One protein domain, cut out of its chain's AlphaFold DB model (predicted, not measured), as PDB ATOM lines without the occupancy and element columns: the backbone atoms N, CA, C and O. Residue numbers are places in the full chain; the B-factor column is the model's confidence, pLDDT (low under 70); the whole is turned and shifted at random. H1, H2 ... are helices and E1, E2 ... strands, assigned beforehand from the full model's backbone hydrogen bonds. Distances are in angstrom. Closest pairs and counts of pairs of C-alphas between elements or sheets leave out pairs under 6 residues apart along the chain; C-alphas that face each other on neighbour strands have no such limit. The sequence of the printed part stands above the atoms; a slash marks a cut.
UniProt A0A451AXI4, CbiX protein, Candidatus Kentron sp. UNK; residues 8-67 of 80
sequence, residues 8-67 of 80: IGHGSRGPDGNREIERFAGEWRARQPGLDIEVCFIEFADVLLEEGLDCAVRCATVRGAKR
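Overview. This is residues 8 to 67 of the 80 residues of the protein "CbiX protein" of Candidatus Kentron sp. UNK (UniProt A0A451AXI4). This is a flat layer of three parts in a row, with the single strand E1 in the middle, the helix H1 along one side of it and the helix H2 along the other. The two helices run roughly the same way and E1 runs back between them, while the first residues, 8 to 9, pair with residues 40 to 41 at the end of E1, and the turn at residues 30 to 35 sticks out at one end. The printed part has 60 residues, with two named helices and one named strand in the order H1, E1, H2, and its class is mostly helix. It is only just compact, close to loose, with a radius of gyration of the C-alphas of 12.1 A, and the C-alphas span 36 by 27 by 13 A.

Along the chain. The printed part begins at Ile 8, with its C-alpha at (10.692, 2.044, 23.608). H1 is residues 15 to 31, 24.8 A from first to last C-alpha, and begins at C-alpha 15 at (-5.063, 3.711, 24.879). E1 is residues 36 to 41, 17.2 A from first to last C-alpha, starting at C-alpha 36 at (13.247, -5.488, 11.879). H2 is residues 49 to 63, 20.5 A from first to last C-alpha, and ends at C-alpha 63 at (17.091, -13.194, 11.871). Along H1 the z value goes from 24.879 to 4.454, along E1 from 11.879 to 26.740, and along H2 from 28.735 to 11.871.

Arrangement. E1 pairs with no named strand, but residues 8 to 9 pair with its residues 40 to 41, parallel. H1 and E1 have 6 pairs of C-alphas within 8 A, the closest being those of Arg 29 and Ile 37, 6.7 A apart, and their centres are 9.8 A apart. E1 and H2 have 9 such pairs, the closest C-alphas being those of Cys 40 and Gly 52, 5.0 A apart, and their centres are 9.0 A apart. H1 and H2 are apart, with no C-alpha of the one within 8 A of the other. In H2 every O i to N i+4 pair is within hydrogen-bond range, and in H1 12 of 13 are.

Size, cuts and confidence. The two C-alphas farthest apart are those of Gly 14 and Gly 64, at 36.2 A, and the outline is flat. The C-alphas of Ile 8 and Arg 67, the first and last printed residues, are 16.0 A apart. The link from H1 to E1, with 4 residues, is tight, and that from E1 to H2, with 7 residues, is short. Residues 30 to 35, of which 30 and 31 belong to H1, stand free. The printed part has no cut. The mean pLDDT of the printed part of this model is 94.7, and no printed residue is under 70.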
ATOM      1  N   ILE A   8      11.251   1.986  22.255       97.38
ATOM      2  CA  ILE A   8      10.692   2.044  23.608       97.38
ATOM      3  C   ILE A   8       9.870   3.316  23.766       97.38
ATOM      4  O   ILE A   8      10.420   4.419  23.777       97.38
ATOM      5  N   GLY A   9       8.558   3.168  23.923       95.19
ATOM      6  CA  GLY A   9       7.692   4.247  24.387       95.19
ATOM      7  C   GLY A   9       7.677   4.348  25.913       95.19
ATOM      8  O   GLY A   9       7.944   3.378  26.616       95.19
ATOM      9  N   HIS A  10       7.302   5.503  26.461       93.69
ATOM     10  CA  HIS A  10       6.990   5.587  27.896       93.69
ATOM     11  C   HIS A  10       5.743   4.754  28.237       93.69
ATOM     12  O   HIS A  10       5.713   4.034  29.229       93.69
ATOM     13  N   GLY A  11       4.751   4.812  27.346       93.00
ATOM     14  CA  GLY A  11       3.442   4.194  27.503       93.00
ATOM     15  C   GLY A  11       2.434   5.122  28.175       93.00
ATOM     16  O   GLY A  11       2.793   6.086  28.858       93.00
ATOM     17  N   SER A  12       1.155   4.888  27.890       92.88
ATOM     18  CA  SER A  12       0.063   5.823  28.155       92.88
ATOM     19  C   SER A  12      -1.151   5.116  28.746       92.88
ATOM     20  O   SER A  12      -1.590   4.082  28.255       92.88
ATOM     21  N   ARG A  13      -1.770   5.738  29.758       92.44
ATOM     22  CA  ARG A  13      -3.078   5.310  30.289       92.44
ATOM     23  C   ARG A  13      -4.223   5.559  29.307       92.44
ATOM     24  O   ARG A  13      -5.246   4.885  29.372       92.44
ATOM     25  N   GLY A  14      -4.069   6.549  28.427       90.19
ATOM     26  CA  GLY A  14      -4.957   6.737  27.287       90.19
ATOM     27  C   GLY A  14      -4.563   5.745  26.190       90.19
ATOM     28  O   GLY A  14      -3.442   5.872  25.684       90.19
ATOM     29  N   PRO A  15      -5.430   4.793  25.799       79.19
ATOM     30  CA  PRO A  15      -5.063   3.711  24.879       79.19
ATOM     31  C   PRO A  15      -4.595   4.218  23.512       79.19
ATOM     32  O   PRO A  15      -3.791   3.563  22.851       79.19
ATOM     33  N   ASP A  16      -5.045   5.402  23.096       90.00
ATOM     34  CA  ASP A  16      -4.650   5.980  21.815       90.00
ATOM     35  C   ASP A  16      -3.159   6.335  21.767       90.00
ATOM     36  O   ASP A  16      -2.537   6.131  20.731       90.00
ATOM     37  N   GLY A  17      -2.542   6.733  22.885       89.50
ATOM     38  CA  GLY A  17      -1.111   7.065  22.912       89.50
ATOM     39  C   GLY A  17      -0.208   5.887  22.522       89.50
ATOM     40  O   GLY A  17       0.724   6.053  21.737       89.50
ATOM     41  N   ASN A  18      -0.514   4.676  22.999       93.62
ATOM     42  CA  ASN A  18       0.251   3.479  22.630       93.62
ATOM     43  C   ASN A  18       0.007   3.103  21.161       93.62
ATOM     44  O   ASN A  18       0.954   2.799  20.433       93.62
ATOM     45  N   ARG A  19      -1.248   3.206  20.699       94.69
ATOM     46  CA  ARG A  19      -1.626   2.926  19.303       94.69
ATOM     47  C   ARG A  19      -0.907   3.832  18.313       94.69
ATOM     48  O   ARG A  19      -0.585   3.394  17.213       94.69
ATOM     49  N   GLU A  20      -0.656   5.089  18.665       93.69
ATOM     50  CA  GLU A  20       0.101   6.000  17.803       93.69
ATOM     51  C   GLU A  20       1.557   5.565  17.628       93.69
ATOM     52  O   GLU A  20       2.074   5.616  16.512       93.69
ATOM     53  N   ILE A  21       2.194   5.084  18.698       94.56
ATOM     54  CA  ILE A  21       3.565   4.563  18.652       94.56
ATOM     55  C   ILE A  21       3.622   3.278  17.818       94.56
ATOM     56  O   ILE A  21       4.495   3.133  16.959       94.56
ATOM     57  N   GLU A  22       2.667   2.371  18.008       95.56
ATOM     58  CA  GLU A  22       2.564   1.151  17.202       95.56
ATOM     59  C   GLU A  22       2.319   1.460  15.722       95.56
ATOM     60  O   GLU A  22       2.979   0.883  14.850       95.56
ATOM     61  N   ARG A  23       1.423   2.411  15.426       96.50
ATOM     62  CA  ARG A  23       1.161   2.895  14.065       96.50
ATOM     63  C   ARG A  23       2.427   3.468  13.441       96.50
ATOM     64  O   ARG A  23       2.770   3.088  12.324       96.50
ATOM     65  N   PHE A  24       3.150   4.319  14.167       95.38
ATOM     66  CA  PHE A  24       4.422   4.879  13.716       95.38
ATOM     67  C   PHE A  24       5.445   3.781  13.392       95.38
ATOM     68  O   PHE A  24       6.047   3.796  12.317       95.38
ATOM     69  N   ALA A  25       5.605   2.788  14.271       96.00
ATOM     70  CA  ALA A  25       6.494   1.657  14.018       96.00
ATOM     71  C   ALA A  25       6.056   0.849  12.784       96.00
ATOM     72  O   ALA A  25       6.895   0.437  11.983       96.00
ATOM     73  N   GLY A  26       4.749   0.642  12.591       96.56
ATOM     74  CA  GLY A  26       4.186   0.008  11.396       96.56
ATOM     75  C   GLY A  26       4.513   0.768  10.108       96.56
ATOM     76  O   GLY A  26       5.024   0.178   9.154       96.56
ATOM     77  N   GLU A  27       4.293   2.082  10.093       97.19
ATOM     78  CA  GLU A  27       4.644   2.945   8.961       97.19
ATOM     79  C   GLU A  27       6.150   2.939   8.681       97.19
ATOM     80  O   GLU A  27       6.569   2.914   7.520       97.19
ATOM     81  N   TRP A  28       6.980   2.922   9.726       95.62
ATOM     82  CA  TRP A  28       8.428   2.869   9.570       95.62
ATOM     83  C   TRP A  28       8.880   1.544   8.948       95.62
ATOM     84  O   TRP A  28       9.628   1.566   7.967       95.62
ATOM     85  N   ARG A  29       8.360   0.402   9.422       95.56
ATOM     86  CA  ARG A  29       8.609  -0.915   8.802       95.56
ATOM     87  C   ARG A  29       8.197  -0.930   7.330       95.56
ATOM     88  O   ARG A  29       8.951  -1.413   6.491       95.56
ATOM     89  N   ALA A  30       7.036  -0.360   6.998       96.25
ATOM     90  CA  ALA A  30       6.545  -0.301   5.620       96.25
ATOM     91  C   ALA A  30       7.459   0.529   4.700       96.25
ATOM     92  O   ALA A  30       7.689   0.154   3.551       96.25
ATOM     93  N   ARG A  31       8.014   1.639   5.204       96.69
ATOM     94  CA  ARG A  31       8.952   2.495   4.454       96.69
ATOM     95  C   ARG A  31      10.365   1.920   4.379       96.69
ATOM     96  O   ARG A  31      11.121   2.307   3.492       96.69
ATOM     97  N   GLN A  32      10.736   1.034   5.303       93.44
ATOM     98  CA  GLN A  32      12.067   0.434   5.395       93.44
ATOM     99  C   GLN A  32      11.976  -1.088   5.613       93.44
ATOM    100  O   GLN A  32      12.300  -1.572   6.699       93.44
ATOM    101  N   PRO A  33      11.607  -1.880   4.584       88.12
ATOM    102  CA  PRO A  33      11.376  -3.326   4.727       88.12
ATOM    103  C   PRO A  33      12.602  -4.138   5.176       88.12
ATOM    104  O   PRO A  33      12.483  -5.298   5.564       88.12
ATOM    105  N   GLY A  34      13.800  -3.552   5.089       88.44
ATOM    106  CA  GLY A  34      15.041  -4.165   5.561       88.44
ATOM    107  C   GLY A  34      15.251  -4.089   7.077       88.44
ATOM    108  O   GLY A  34      16.132  -4.790   7.579       88.44
ATOM    109  N   LEU A  35      14.474  -3.264   7.789       89.56
ATOM    110  CA  LEU A  35      14.568  -3.086   9.237       89.56
ATOM    111  C   LEU A  35      13.572  -3.998   9.957       89.56
ATOM    112  O   LEU A  35      12.373  -3.971   9.686       89.56
ATOM    113  N   ASP A  36      14.075  -4.771  10.916       93.81
ATOM    114  CA  ASP A  36      13.247  -5.488  11.879       93.81
ATOM    115  C   ASP A  36      13.081  -4.574  13.108       93.81
ATOM    116  O   ASP A  36      14.039  -4.316  13.840       93.81
ATOM    117  N   ILE A  37      11.879  -4.022  13.280       96.06
ATOM    118  CA  ILE A  37      11.535  -3.107  14.378       96.06
ATOM    119  C   ILE A  37      10.611  -3.856  15.337       96.06
ATOM    120  O   ILE A  37       9.633  -4.446  14.893       96.06
ATOM    121  N   GLU A  38      10.882  -3.788  16.631       97.19
ATOM    122  CA  GLU A  38      10.039  -4.244  17.736       97.19
ATOM    123  C   GLU A  38       9.613  -3.035  18.576       97.19
ATOM    124  O   GLU A  38      10.268  -1.989  18.540       97.19
ATOM    125  N   VAL A  39       8.508  -3.157  19.312       97.62
ATOM    126  CA  VAL A  39       7.979  -2.082  20.166       97.62
ATOM    127  C   VAL A  39       7.725  -2.628  21.562       97.62
ATOM    128  O   VAL A  39       7.143  -3.699  21.710       97.62
ATOM    129  N   CYS A  40       8.132  -1.878  22.578       97.94
ATOM    130  CA  CYS A  40       7.689  -2.089  23.950       97.94
ATOM    131  C   CYS A  40       7.557  -0.757  24.685       97.94
ATOM    132  O   CYS A  40       7.847   0.314  24.136       97.94
ATOM    133  N   PHE A  41       7.097  -0.822  25.931       96.75
ATOM    134  CA  PHE A  41       6.841   0.359  26.740       96.75
ATOM    135  C   PHE A  41       7.434   0.237  28.145       96.75
ATOM    136  O   PHE A  41       7.670  -0.861  28.648       96.75
ATOM    137  N   ILE A  42       7.689   1.378  28.782       95.69
ATOM    138  CA  ILE A  42       8.142   1.423  30.179       95.69
ATOM    139  C   ILE A  42       6.993   1.018  31.111       95.69
ATOM    140  O   ILE A  42       7.196   0.224  32.027       95.69
ATOM    141  N   GLU A  43       5.784   1.524  30.861       95.19
ATOM    142  CA  GLU A  43       4.583   1.232  31.647       95.19
ATOM    143  C   GLU A  43       3.290   1.346  30.814       95.19
ATOM    144  O   GLU A  43       3.318   1.725  29.650       95.19
ATOM    145  N   PHE A  44       2.140   1.005  31.407       95.19
ATOM    146  CA  PHE A  44       0.793   1.171  30.823       95.19
ATOM    147  C   PHE A  44       0.590   0.585  29.411       95.19
ATOM    148  O   PHE A  44      -0.151   1.154  28.612       95.19
ATOM    149  N   ALA A  45       1.216  -0.548  29.098       95.12
ATOM    150  CA  ALA A  45       1.000  -1.281  27.852       95.12
ATOM    151  C   ALA A  45       1.096  -2.793  28.081       95.12
ATOM    152  O   ALA A  45       1.575  -3.227  29.128       95.12
ATOM    153  N   ASP A  46       0.674  -3.573  27.086       93.94
ATOM    154  CA  ASP A  46       0.700  -5.038  27.155       93.94
ATOM    155  C   ASP A  46       2.132  -5.587  27.111       93.94
ATOM    156  O   ASP A  46       2.471  -6.479  27.879       93.94
ATOM    157  N   VAL A  47       2.992  -5.014  26.258       96.94
ATOM    158  CA  VAL A  47       4.400  -5.419  26.128       96.94
ATOM    159  C   VAL A  47       5.294  -4.403  26.829       96.94
ATOM    160  O   VAL A  47       5.577  -3.320  26.305       96.94
ATOM    161  N   LEU A  48       5.753  -4.767  28.023       97.50
ATOM    162  CA  LEU A  48       6.673  -3.953  28.816       97.50
ATOM    163  C   LEU A  48       8.141  -4.239  28.472       97.50
ATOM    164  O   LEU A  48       8.453  -5.116  27.671       97.50
ATOM    165  N   LEU A  49       9.058  -3.474  29.070       96.44
ATOM    166  CA  LEU A  49      10.482  -3.493  28.735       96.44
ATOM    167  C   LEU A  49      11.122  -4.891  28.777       96.44
ATOM    168  O   LEU A  49      11.864  -5.235  27.859       96.44
ATOM    169  N   GLU A  50      10.838  -5.681  29.815       96.94
ATOM    170  CA  GLU A  50      11.381  -7.038  29.974       96.94
ATOM    171  C   GLU A  50      10.954  -7.944  28.812       96.94
ATOM    172  O   GLU A  50      11.798  -8.469  28.085       96.94
ATOM    173  N   GLU A  51       9.647  -8.029  28.551       98.06
ATOM    174  CA  GLU A  51       9.111  -8.823  27.442       98.06
ATOM    175  C   GLU A  51       9.557  -8.289  26.072       98.06
ATOM    176  O   GLU A  51       9.844  -9.060  25.157       98.06
ATOM    177  N   GLY A  52       9.683  -6.968  25.930       97.62
ATOM    178  CA  GLY A  52      10.187  -6.324  24.722       97.62
ATOM    179  C   GLY A  52      11.633  -6.696  24.396       97.62
ATOM    180  O   GLY A  52      11.955  -6.981  23.240       97.62
ATOM    181  N   LEU A  53      12.507  -6.732  25.407       97.38
ATOM    182  CA  LEU A  53      13.894  -7.174  25.251       97.38
ATOM    183  C   LEU A  53      13.961  -8.652  24.866       97.38
ATOM    184  O   LEU A  53      14.671  -9.010  23.925       97.38
ATOM    185  N   ASP A  54      13.169  -9.487  25.529       97.88
ATOM    186  CA  ASP A  54      13.041 -10.907  25.219       97.88
ATOM    187  C   ASP A  54      12.579 -11.144  23.771       97.88
ATOM    188  O   ASP A  54      13.163 -11.953  23.040       97.88
ATOM    189  N   CYS A  55      11.563 -10.404  23.318       97.25
ATOM    190  CA  CYS A  55      11.105 -10.405  21.930       97.25
ATOM    191  C   CYS A  55      12.220  -9.986  20.967       97.25
ATOM    192  O   CYS A  55      12.467 -10.684  19.981       97.25
ATOM    193  N   ALA A  56      12.941  -8.903  21.265       97.00
ATOM    194  CA  ALA A  56      14.027  -8.417  20.420       97.00
ATOM    195  C   ALA A  56      15.183  -9.428  20.312       97.00
ATOM    196  O   ALA A  56      15.714  -9.632  19.219       97.00
ATOM    197  N   VAL A  57      15.546 -10.109  21.405       96.31
ATOM    198  CA  VAL A  57      16.575 -11.166  21.412       96.31
ATOM    199  C   VAL A  57      16.119 -12.391  20.619       96.31
ATOM    200  O   VAL A  57      16.893 -12.936  19.822       96.31
ATOM    201  N   ARG A  58      14.856 -12.809  20.770       96.50
ATOM    202  CA  ARG A  58      14.279 -13.891  19.956       96.50
ATOM    203  C   ARG A  58      14.297 -13.536  18.470       96.50
ATOM    204  O   ARG A  58      14.792 -14.328  17.667       96.50
ATOM    205  N   CYS A  59      13.840 -12.339  18.106       94.94
ATOM    206  CA  CYS A  59      13.891 -11.847  16.730       94.94
ATOM    207  C   CYS A  59      15.327 -11.792  16.206       94.94
ATOM    208  O   CYS A  59      15.591 -12.279  15.106       94.94
ATOM    209  N   ALA A  60      16.277 -11.292  16.999       95.50
ATOM    210  CA  ALA A  60      17.682 -11.256  16.612       95.50
ATOM    211  C   ALA A  60      18.222 -12.657  16.302       95.50
ATOM    212  O   ALA A  60      18.861 -12.858  15.270       95.50
ATOM    213  N   THR A  61      17.883 -13.638  17.140       95.44
ATOM    214  CA  THR A  61      18.276 -15.041  16.964       95.44
ATOM    215  C   THR A  61      17.710 -15.621  15.667       95.44
ATOM    216  O   THR A  61      18.461 -16.159  14.853       95.44
ATOM    217  N   VAL A  62      16.406 -15.451  15.419       94.44
ATOM    218  CA  VAL A  62      15.729 -15.947  14.206       94.44
ATOM    219  C   VAL A  62      16.261 -15.276  12.936       94.44
ATOM    220  O   VAL A  62      16.377 -15.912  11.890       94.44
ATOM    221  N   ARG A  63      16.599 -13.985  13.009       92.69
ATOM    222  CA  ARG A  63      17.091 -13.194  11.871       92.69
ATOM    223  C   ARG A  63      18.606 -13.273  11.669       92.69
ATOM    224  O   ARG A  63      19.103 -12.707  10.695       92.69
ATOM    225  N   GLY A  64      19.346 -13.928  12.567       94.62
ATOM    226  CA  GLY A  64      20.812 -13.936  12.553       94.62
ATOM    227  C   GLY A  64      21.438 -12.557  12.809       94.62
ATOM    228  O   GLY A  64      22.562 -12.292  12.374       94.62
ATOM    229  N   ALA A  65      20.708 -11.659  13.477       94.69
ATOM    230  CA  ALA A  65      21.213 -10.360  13.899       94.69
ATOM    231  C   ALA A  65      22.115 -10.522  15.129       94.69
ATOM    232  O   ALA A  65      21.851 -11.329  16.017       94.69
ATOM    233  N   LYS A  66      23.187  -9.730  15.195       94.38
ATOM    234  CA  LYS A  66      24.150  -9.759  16.315       94.38
ATOM    235  C   LYS A  66      23.983  -8.595  17.286       94.38
ATOM    236  O   LYS A  66      24.726  -8.496  18.257       94.38
ATOM    237  N   ARG A  67      23.059  -7.683  16.988       94.56
ATOM    238  CA  ARG A  67      22.885  -6.432  17.711       94.56
ATOM    239  C   ARG A  67      21.414  -6.051  17.760       94.56
ATOM    240  O   ARG A  67      20.714  -6.101  16.748       94.56
TER     241      ARG A  67